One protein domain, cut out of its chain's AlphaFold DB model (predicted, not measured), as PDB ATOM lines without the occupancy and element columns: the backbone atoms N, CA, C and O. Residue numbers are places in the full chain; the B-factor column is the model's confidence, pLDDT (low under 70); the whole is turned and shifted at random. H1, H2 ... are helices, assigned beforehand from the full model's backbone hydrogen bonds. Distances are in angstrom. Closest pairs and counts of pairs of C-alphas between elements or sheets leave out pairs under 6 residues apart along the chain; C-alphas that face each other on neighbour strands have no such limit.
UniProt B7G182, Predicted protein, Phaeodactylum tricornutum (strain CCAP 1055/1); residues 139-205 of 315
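This is residues 139 to 205 of the 315 residues of the protein "Predicted protein" of Phaeodactylum tricornutum (strain CCAP 1055/1) (UniProt B7G182). This model has little regular structure: a long loop stretch, residues 139 to 164, leads into two helices, H1 and H2, loosely side by side and running opposite ways, with tiny H3 near the start of H1 and the end of H2. The printed part has 67 residues, with three named helices, H1, H2, H3 in chain order, holding 22, and no named strand: all helix. It is compact and rounded, radius of gyration of the C-alphas 10.7 A, spans 25 by 25 by 20 A.

Residues 156 to 157 pair antiparallel with residues 163 to 164. H1, residues 165 to 173, and H2, residues 178 to 186, form a helical hairpin with a tight link; they only just touch, with 3 pairs of C-alphas within 8 A, the closest Val 172 and Ala 184 at 6.8 A, at a shallow tilt of 17 degrees. H3, residues 193 to 196, and H2 only just touch, and only at the corner, with 3 such pairs, the closest C-alphas Ile 185 and Thr 193 at 6.7 A. H1 and H3 are close but not clearly touching, closest C-alphas Cys 165 and Thr 193 at 7.9 A. Every O i to N i+4 pair is within hydrogen-bond range in H1, 3 of 5 in H2; H3 is too short for one.

H1 begins at C-alpha 165 (-15.936, -18.876, -43.449) and is 12.2 A long; H2 is 12.8 A. H3, 5.1 A, ends at C-alpha 196 (-9.917, -13.044, -44.337).

The C-alphas farthest apart, Asn 146 and Ser 160, are 27.6 A apart. The printed part has no cut, and no link between helices is long. Residues 147 and 176 have pLDDT under 70.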
ATOM      1  N   PRO A 139     -11.007 -29.666 -30.741       86.25
ATOM      2  CA  PRO A 139     -10.595 -30.116 -32.055       86.25
ATOM      3  C   PRO A 139      -9.099 -29.855 -32.228       86.25
ATOM      4  O   PRO A 139      -8.562 -28.824 -31.816       86.25
ATOM      5  N   ILE A 140      -8.419 -30.808 -32.862       84.12
ATOM      6  CA  ILE A 140      -6.978 -30.717 -33.138       84.12
ATOM      7  C   ILE A 140      -6.698 -29.522 -34.055       84.12
ATOM      8  O   ILE A 140      -5.683 -28.841 -33.916       84.12
ATOM      9  N   CYS A 141      -7.623 -29.260 -34.978       88.31
ATOM     10  CA  CYS A 141      -7.513 -28.207 -35.961       88.31
ATOM     11  C   CYS A 141      -8.652 -27.201 -35.815       88.31
ATOM     12  O   CYS A 141      -9.814 -27.571 -35.703       88.31
ATOM     13  N   THR A 142      -8.318 -25.914 -35.843       91.31
ATOM     14  CA  THR A 142      -9.298 -24.822 -35.869       91.31
ATOM     15  C   THR A 142      -8.846 -23.778 -36.871       91.31
ATOM     16  O   THR A 142      -7.656 -23.475 -36.971       91.31
ATOM     17  N   LEU A 143      -9.790 -23.176 -37.597       91.94
ATOM     18  CA  LEU A 143      -9.467 -22.104 -38.543       91.94
ATOM     19  C   LEU A 143      -8.809 -20.897 -37.846       91.94
ATOM     20  O   LEU A 143      -7.929 -20.240 -38.414       91.94
ATOM     21  N   CYS A 144      -9.237 -20.606 -36.616       92.88
ATOM     22  CA  CYS A 144      -8.708 -19.540 -35.777       92.88
ATOM     23  C   CYS A 144      -7.940 -20.125 -34.587       92.88
ATOM     24  O   CYS A 144      -8.541 -20.668 -33.662       92.88
ATOM     25  N   ALA A 145      -6.616 -19.940 -34.568       86.38
ATOM     26  CA  ALA A 145      -5.773 -20.412 -33.473       86.38
ATOM     27  C   ALA A 145      -6.280 -19.895 -32.109       86.38
ATOM     28  O   ALA A 145      -6.352 -18.682 -31.885       86.38
ATOM     29  N   ASN A 146      -6.549 -20.821 -31.183       73.31
ATOM     30  CA  ASN A 146      -7.086 -20.596 -29.829       73.31
ATOM     31  C   ASN A 146      -8.603 -20.344 -29.719       73.31
ATOM     32  O   ASN A 146      -9.052 -19.794 -28.713       73.31
ATOM     33  N   GLY A 147      -9.395 -20.776 -30.703       66.50
ATOM     34  CA  GLY A 147     -10.781 -21.184 -30.451       66.50
ATOM     35  C   GLY A 147     -11.926 -20.164 -30.550       66.50
ATOM     36  O   GLY A 147     -13.064 -20.601 -30.389       66.50
ATOM     37  N   PRO A 148     -11.771 -18.847 -30.822       81.44
ATOM     38  CA  PRO A 148     -12.945 -18.063 -31.170       81.44
ATOM     39  C   PRO A 148     -13.357 -18.367 -32.611       81.44
ATOM     40  O   PRO A 148     -12.527 -18.356 -33.520       81.44
ATOM     41  N   ALA A 149     -14.660 -18.557 -32.817       88.81
ATOM     42  CA  ALA A 149     -15.250 -18.602 -34.146       88.81
ATOM     43  C   ALA A 149     -14.828 -17.368 -34.980       88.81
ATOM     44  O   ALA A 149     -14.621 -16.280 -34.420       88.81
ATOM     45  N   PRO A 150     -14.714 -17.503 -36.314       94.69
ATOM     46  CA  PRO A 150     -14.352 -16.390 -37.182       94.69
ATOM     47  C   PRO A 150     -15.313 -15.210 -36.990       94.69
ATOM     48  O   PRO A 150     -16.531 -15.377 -36.991       94.69
ATOM     49  N   SER A 151     -14.778 -13.990 -36.867       96.12
ATOM     50  CA  SER A 151     -15.603 -12.783 -36.678       96.12
ATOM     51  C   SER A 151     -16.411 -12.396 -37.922       96.12
ATOM     52  O   SER A 151     -17.325 -11.575 -37.842       96.12
ATOM     53  N   LYS A 152     -16.085 -12.985 -39.079       96.62
ATOM     54  CA  LYS A 152     -16.761 -12.768 -40.363       96.62
ATOM     55  C   LYS A 152     -17.250 -14.100 -40.948       96.62
ATOM     56  O   LYS A 152     -16.782 -14.502 -42.013       96.62
ATOM     57  N   PRO A 153     -18.189 -14.787 -40.273       96.38
ATOM     58  CA  PRO A 153     -18.590 -16.149 -40.624       96.38
ATOM     59  C   PRO A 153     -19.269 -16.244 -41.996       96.38
ATOM     60  O   PRO A 153     -19.136 -17.256 -42.668       96.38
ATOM     61  N   THR A 154     -19.946 -15.186 -42.450       96.75
ATOM     62  CA  THR A 154     -20.734 -15.179 -43.696       96.75
ATOM     63  C   THR A 154     -19.923 -14.871 -44.955       96.75
ATOM     64  O   THR A 154     -20.482 -14.855 -46.049       96.75
ATOM     65  N   ARG A 155     -18.623 -14.576 -44.834       96.38
ATOM     66  CA  ARG A 155     -17.776 -14.300 -46.002       96.38
ATOM     67  C   ARG A 155     -17.570 -15.566 -46.816       96.38
ATOM     68  O   ARG A 155     -17.260 -16.605 -46.246       96.38
ATOM     69  N   ARG A 156     -17.712 -15.465 -48.134       95.19
ATOM     70  CA  ARG A 156     -17.590 -16.595 -49.061       95.19
ATOM     71  C   ARG A 156     -16.147 -16.792 -49.504       95.19
ATOM     72  O   ARG A 156     -15.403 -15.828 -49.658       95.19
ATOM     73  N   LEU A 157     -15.756 -18.045 -49.699       94.00
ATOM     74  CA  LEU A 157     -14.380 -18.441 -49.973       94.00
ATOM     75  C   LEU A 157     -14.182 -18.828 -51.446       94.00
ATOM     76  O   LEU A 157     -14.981 -19.588 -51.996       94.00
ATOM     77  N   PRO A 158     -13.102 -18.362 -52.095       92.69
ATOM     78  CA  PRO A 158     -12.745 -18.793 -53.441       92.69
ATOM     79  C   PRO A 158     -12.279 -20.264 -53.443       92.69
ATOM     80  O   PRO A 158     -11.861 -20.765 -52.402       92.69
ATOM     81  N   PRO A 159     -12.256 -20.953 -54.599       88.69
ATOM     82  CA  PRO A 159     -12.622 -20.444 -55.919       88.69
ATOM     83  C   PRO A 159     -14.119 -20.542 -56.238       88.69
ATOM     84  O   PRO A 159     -14.567 -19.848 -57.143       88.69
ATOM     85  N   SER A 160     -14.877 -21.388 -55.534       87.56
ATOM     86  CA  SER A 160     -16.287 -21.644 -55.850       87.56
ATOM     87  C   SER A 160     -17.247 -20.625 -55.245       87.56
ATOM     88  O   SER A 160     -18.373 -20.524 -55.715       87.56
ATOM     89  N   PHE A 161     -16.846 -19.914 -54.185       90.56
ATOM     90  CA  PHE A 161     -17.720 -19.027 -53.406       90.56
ATOM     91  C   PHE A 161     -18.998 -19.707 -52.893       90.56
ATOM     92  O   PHE A 161     -19.962 -19.038 -52.537       90.56
ATOM     93  N   THR A 162     -19.008 -21.039 -52.831       91.31
ATOM     94  CA  THR A 162     -20.114 -21.828 -52.275       91.31
ATOM     95  C   THR A 162     -19.963 -22.042 -50.776       91.31
ATOM     96  O   THR A 162     -20.959 -22.251 -50.097       91.31
ATOM     97  N   LEU A 163     -18.729 -22.003 -50.269       92.25
ATOM     98  CA  LEU A 163     -18.417 -22.175 -48.855       92.25
ATOM     99  C   LEU A 163     -18.245 -20.819 -48.190       92.25
ATOM    100  O   LEU A 163     -17.562 -19.941 -48.723       92.25
ATOM    101  N   THR A 164     -18.828 -20.661 -47.011       95.25
ATOM    102  CA  THR A 164     -18.577 -19.521 -46.138       95.25
ATOM    103  C   THR A 164     -17.409 -19.794 -45.187       95.25
ATOM    104  O   THR A 164     -16.949 -20.924 -45.030       95.25
ATOM    105  N   CYS A 165     -16.914 -18.753 -44.523       96.19
ATOM    106  CA  CYS A 165     -15.936 -18.876 -43.449       96.19
ATOM    107  C   CYS A 165     -16.434 -19.759 -42.296       96.19
ATOM    108  O   CYS A 165     -15.619 -20.438 -41.679       96.19
ATOM    109  N   ALA A 166     -17.740 -19.754 -41.999       94.06
ATOM    110  CA  ALA A 166     -18.333 -20.666 -41.023       94.06
ATOM    111  C   ALA A 166     -18.267 -22.116 -41.508       94.06
ATOM    112  O   ALA A 166     -17.707 -22.949 -40.803       94.06
ATOM    113  N   ASP A 167     -18.727 -22.385 -42.735       91.81
ATOM    114  CA  ASP A 167     -18.707 -23.740 -43.311       91.81
ATOM    115  C   ASP A 167     -17.282 -24.292 -43.379       91.81
ATOM    116  O   ASP A 167     -17.031 -25.466 -43.135       91.81
ATOM    117  N   TYR A 168     -16.317 -23.432 -43.696       92.12
ATOM    118  CA  TYR A 168     -14.920 -23.826 -43.749       92.12
ATOM    119  C   TYR A 168     -14.299 -24.023 -42.368       92.12
ATOM    120  O   TYR A 168     -13.487 -24.926 -42.210       92.12
ATOM    121  N   SER A 169     -14.674 -23.220 -41.366       92.12
ATOM    122  CA  SER A 169     -14.271 -23.473 -39.976       92.12
ATOM    123  C   SER A 169     -14.757 -24.846 -39.524       92.12
ATOM    124  O   SER A 169     -13.961 -25.638 -39.030       92.12
ATOM    125  N   ASP A 170     -16.026 -25.141 -39.800       88.88
ATOM    126  CA  ASP A 170     -16.659 -26.429 -39.536       88.88
ATOM    127  C   ASP A 170     -15.919 -27.577 -40.255       88.88
ATOM    128  O   ASP A 170     -15.593 -28.588 -39.640       88.88
ATOM    129  N   LEU A 171     -15.580 -27.420 -41.542       87.88
ATOM    130  CA  LEU A 171     -14.808 -28.415 -42.303       87.88
ATOM    131  C   LEU A 171     -13.390 -28.633 -41.756       87.88
ATOM    132  O   LEU A 171     -12.909 -29.763 -41.730       87.88
ATOM    133  N   VAL A 172     -12.709 -27.563 -41.340       89.19
ATOM    134  CA  VAL A 172     -11.346 -27.628 -40.791       89.19
ATOM    135  C   VAL A 172     -11.338 -28.335 -39.437       89.19
ATOM    136  O   VAL A 172     -10.438 -29.132 -39.185       89.19
ATOM    137  N   GLU A 173     -12.354 -28.112 -38.601       87.81
ATOM    138  CA  GLU A 173     -12.539 -28.832 -37.332       87.81
ATOM    139  C   GLU A 173     -12.703 -30.346 -37.530       87.81
ATOM    140  O   GLU A 173     -12.326 -31.126 -36.654       87.81
ATOM    141  N   PHE A 174     -13.192 -30.770 -38.699       80.94
ATOM    142  CA  PHE A 174     -13.290 -32.177 -39.089       80.94
ATOM    143  C   PHE A 174     -12.007 -32.784 -39.673       80.94
ATOM    144  O   PHE A 174     -11.949 -34.007 -39.831       80.94
ATOM    145  N   SER A 175     -10.999 -31.978 -40.021       73.00
ATOM    146  CA  SER A 175      -9.786 -32.472 -40.684       73.00
ATOM    147  C   SER A 175      -9.029 -33.466 -39.800       73.00
ATOM    148  O   SER A 175      -8.917 -33.293 -38.585       73.00
ATOM    149  N   LEU A 176      -8.537 -34.540 -40.420       61.22
ATOM    150  CA  LEU A 176      -8.315 -35.820 -39.746       61.22
ATOM    151  C   LEU A 176      -7.003 -35.900 -38.966       61.22
ATOM    152  O   LEU A 176      -6.915 -36.715 -38.040       61.22
ATOM    153  N   ASP A 177      -6.013 -35.078 -39.307       77.00
ATOM    154  CA  ASP A 177      -4.725 -35.085 -38.633       77.00
ATOM    155  C   ASP A 177      -4.057 -33.697 -38.536       77.00
ATOM    156  O   ASP A 177      -4.385 -32.729 -39.226       77.00
ATOM    157  N   GLU A 178      -3.116 -33.593 -37.595       77.38
ATOM    158  CA  GLU A 178      -2.366 -32.362 -37.320       77.38
ATOM    159  C   GLU A 178      -1.516 -31.924 -38.528       77.38
ATOM    160  O   GLU A 178      -1.287 -30.730 -38.730       77.38
ATOM    161  N   SER A 179      -1.079 -32.875 -39.363       81.00
ATOM    162  CA  SER A 179      -0.322 -32.599 -40.589       81.00
ATOM    163  C   SER A 179      -1.165 -31.913 -41.663       81.00
ATOM    164  O   SER A 179      -0.730 -30.920 -42.242       81.00
ATOM    165  N   GLU A 180      -2.381 -32.395 -41.891       82.12
ATOM    166  CA  GLU A 180      -3.356 -31.858 -42.832       82.12
ATOM    167  C   GLU A 180      -3.899 -30.523 -42.345       82.12
ATOM    168  O   GLU A 180      -4.246 -29.682 -43.164       82.12
ATOM    169  N   CYS A 181      -3.923 -30.274 -41.033       84.50
ATOM    170  CA  CYS A 181      -4.404 -29.015 -40.478       84.50
ATOM    171  C   CYS A 181      -3.652 -27.795 -41.037       84.50
ATOM    172  O   CYS A 181      -4.259 -26.807 -41.461       84.50
ATOM    173  N   ALA A 182      -2.317 -27.865 -41.077       83.62
ATOM    174  CA  ALA A 182      -1.502 -26.774 -41.598       83.62
ATOM    175  C   ALA A 182      -1.763 -26.535 -43.094       83.62
ATOM    176  O   ALA A 182      -1.853 -25.380 -43.528       83.62
ATOM    177  N   ASP A 183      -1.924 -27.616 -43.859       83.38
ATOM    178  CA  ASP A 183      -2.171 -27.581 -45.300       83.38
ATOM    179  C   ASP A 183      -3.606 -27.163 -45.639       83.38
ATOM    180  O   ASP A 183      -3.810 -26.413 -46.595       83.38
ATOM    181  N   ALA A 184      -4.593 -27.552 -44.837       83.62
ATOM    182  CA  ALA A 184      -5.966 -27.092 -44.957       83.62
ATOM    183  C   ALA A 184      -6.018 -25.578 -44.722       83.62
ATOM    184  O   ALA A 184      -6.381 -24.819 -45.618       83.62
ATOM    185  N   ILE A 185      -5.537 -25.105 -43.568       85.38
ATOM    186  CA  ILE A 185      -5.620 -23.684 -43.194       85.38
ATOM    187  C   ILE A 185      -4.826 -22.789 -44.159       85.38
ATOM    188  O   ILE A 185      -5.314 -21.729 -44.563       85.38
ATOM    189  N   ASN A 186      -3.601 -23.189 -44.524       82.00
ATOM    190  CA  ASN A 186      -2.673 -22.319 -45.252       82.00
ATOM    191  C   ASN A 186      -2.423 -22.721 -46.705       82.00
ATOM    192  O   ASN A 186      -1.945 -21.889 -47.476       82.00
ATOM    193  N   GLY A 187      -2.689 -23.963 -47.097       78.38
ATOM    194  CA  GLY A 187      -2.282 -24.538 -48.380       78.38
ATOM    195  C   GLY A 187      -3.381 -24.505 -49.437       78.38
ATOM    196  O   GLY A 187      -3.130 -24.031 -50.545       78.38
ATOM    197  N   THR A 188      -4.606 -24.906 -49.093       83.25
ATOM    198  CA  THR A 188      -5.647 -25.234 -50.083       83.25
ATOM    199  C   THR A 188      -6.213 -24.031 -50.842       83.25
ATOM    200  O   THR A 188      -6.405 -24.104 -52.056       83.25
ATOM    201  N   LEU A 189      -6.494 -22.918 -50.158       91.75
ATOM    202  CA  LEU A 189      -7.210 -21.782 -50.758       91.75
ATOM    203  C   LEU A 189      -6.253 -20.689 -51.255       91.75
ATOM    204  O   LEU A 189      -5.240 -20.447 -50.606       91.75
ATOM    205  N   PRO A 190      -6.561 -19.955 -52.342       93.94
ATOM    206  CA  PRO A 190      -5.689 -18.901 -52.886       93.94
ATOM    207  C   PRO A 190      -5.623 -17.628 -52.015       93.94
ATOM    208  O   PRO A 190      -5.073 -16.612 -52.444       93.94
ATOM    209  N   ILE A 191      -6.162 -17.669 -50.796       94.31
ATOM    210  CA  ILE A 191      -6.213 -16.565 -49.837       94.31
ATOM    211  C   ILE A 191      -5.632 -16.975 -48.480       94.31
ATOM    212  O   ILE A 191      -5.559 -18.152 -48.141       94.31
ATOM    213  N   HIS A 192      -5.274 -15.980 -47.674       94.25
ATOM    214  CA  HIS A 192      -5.012 -16.132 -46.247       94.25
ATOM    215  C   HIS A 192      -6.336 -16.259 -45.477       94.25
ATOM    216  O   HIS A 192      -6.853 -15.279 -44.933       94.25
ATOM    217  N   THR A 193      -6.892 -17.475 -45.456       94.06
ATOM    218  CA  THR A 193      -8.248 -17.773 -44.972       94.06
ATOM    219  C   THR A 193      -8.501 -17.271 -43.554       94.06
ATOM    220  O   THR A 193      -9.464 -16.538 -43.339       94.06
ATOM    221  N   SER A 194      -7.616 -17.562 -42.595       94.38
ATOM    222  CA  SER A 194      -7.811 -17.149 -41.199       94.38
ATOM    223  C   SER A 194      -7.916 -15.625 -41.050       94.38
ATOM    224  O   SER A 194      -8.797 -15.124 -40.354       94.38
ATOM    225  N   THR A 195      -7.073 -14.850 -41.740       94.50
ATOM    226  CA  THR A 195      -7.154 -13.381 -41.680       94.50
ATOM    227  C   THR A 195      -8.391 -12.854 -42.413       94.50
ATOM    228  O   THR A 195      -9.060 -11.948 -41.915       94.50
ATOM    229  N   TYR A 196      -8.733 -13.434 -43.567       95.56
ATOM    230  CA  TYR A 196      -9.917 -13.044 -44.337       95.56
ATOM    231  C   TYR A 196     -11.221 -13.284 -43.560       95.56
ATOM    232  O   TYR A 196     -12.099 -12.413 -43.537       95.56
ATOM    233  N   CYS A 197     -11.305 -14.414 -42.856       96.38
ATOM    234  CA  CYS A 197     -12.413 -14.780 -41.975       96.38
ATOM    235  C   CYS A 197     -12.401 -14.033 -40.629       96.38
ATOM    236  O   CYS A 197     -13.338 -14.143 -39.838       96.38
ATOM    237  N   GLY A 198     -11.377 -13.210 -40.382       95.31
ATOM    238  CA  GLY A 198     -11.311 -12.328 -39.223       95.31
ATOM    239  C   GLY A 198     -10.936 -13.039 -37.926       95.31
ATOM    240  O   GLY A 198     -11.427 -12.652 -36.863       95.31
ATOM    241  N   CYS A 199     -10.090 -14.064 -37.999       94.69
ATOM    242  CA  CYS A 199      -9.454 -14.646 -36.825       94.69
ATOM    243  C   CYS A 199      -8.545 -13.615 -36.138       94.69
ATOM    244  O   CYS A 199      -7.793 -12.884 -36.789       94.69
ATOM    245  N   VAL A 200      -8.601 -13.568 -34.807       91.19
ATOM    246  CA  VAL A 200      -7.721 -12.721 -33.992       91.19
ATOM    247  C   VAL A 200      -6.324 -13.331 -33.884       91.19
ATOM    248  O   VAL A 200      -6.149 -14.532 -34.064       91.19
ATOM    249  N   ASN A 201      -5.321 -12.507 -33.569       86.81
ATOM    250  CA  ASN A 201      -3.926 -12.933 -33.368       86.81
ATOM    251  C   ASN A 201      -3.252 -13.585 -34.588       86.81
ATOM    252  O   ASN A 201      -2.189 -14.187 -34.454       86.81
ATOM    253  N   VAL A 202      -3.828 -13.434 -35.782       86.38
ATOM    254  CA  VAL A 202      -3.185 -13.840 -37.033       86.38
ATOM    255  C   VAL A 202      -2.436 -12.643 -37.602       86.38
ATOM    256  O   VAL A 202      -3.005 -11.559 -37.755       86.38
ATOM    257  N   SER A 203      -1.159 -12.833 -37.926       85.50
ATOM    258  CA  SER A 203      -0.362 -11.827 -38.628       85.50
ATOM    259  C   SER A 203      -1.067 -11.442 -39.924       85.50
ATOM    260  O   SER A 203      -1.279 -12.289 -40.791       85.50
ATOM    261  N   THR A 204      -1.463 -10.174 -40.054       81.62
ATOM    262  CA  THR A 204      -2.084  -9.689 -41.287       81.62
ATOM    263  C   THR A 204      -1.035  -9.741 -42.399       81.62
ATOM    264  O   THR A 204       0.030  -9.137 -42.239       81.62
ATOM    265  N   PRO A 205      -1.282 -10.472 -43.498       83.50
ATOM    266  CA  PRO A 205      -0.352 -10.520 -44.611       83.50
ATOM    267  C   PRO A 205      -0.217  -9.126 -45.229       83.50
ATOM    268  O   PRO A 205      -1.151  -8.320 -45.201       83.50
TER     269      PRO A 205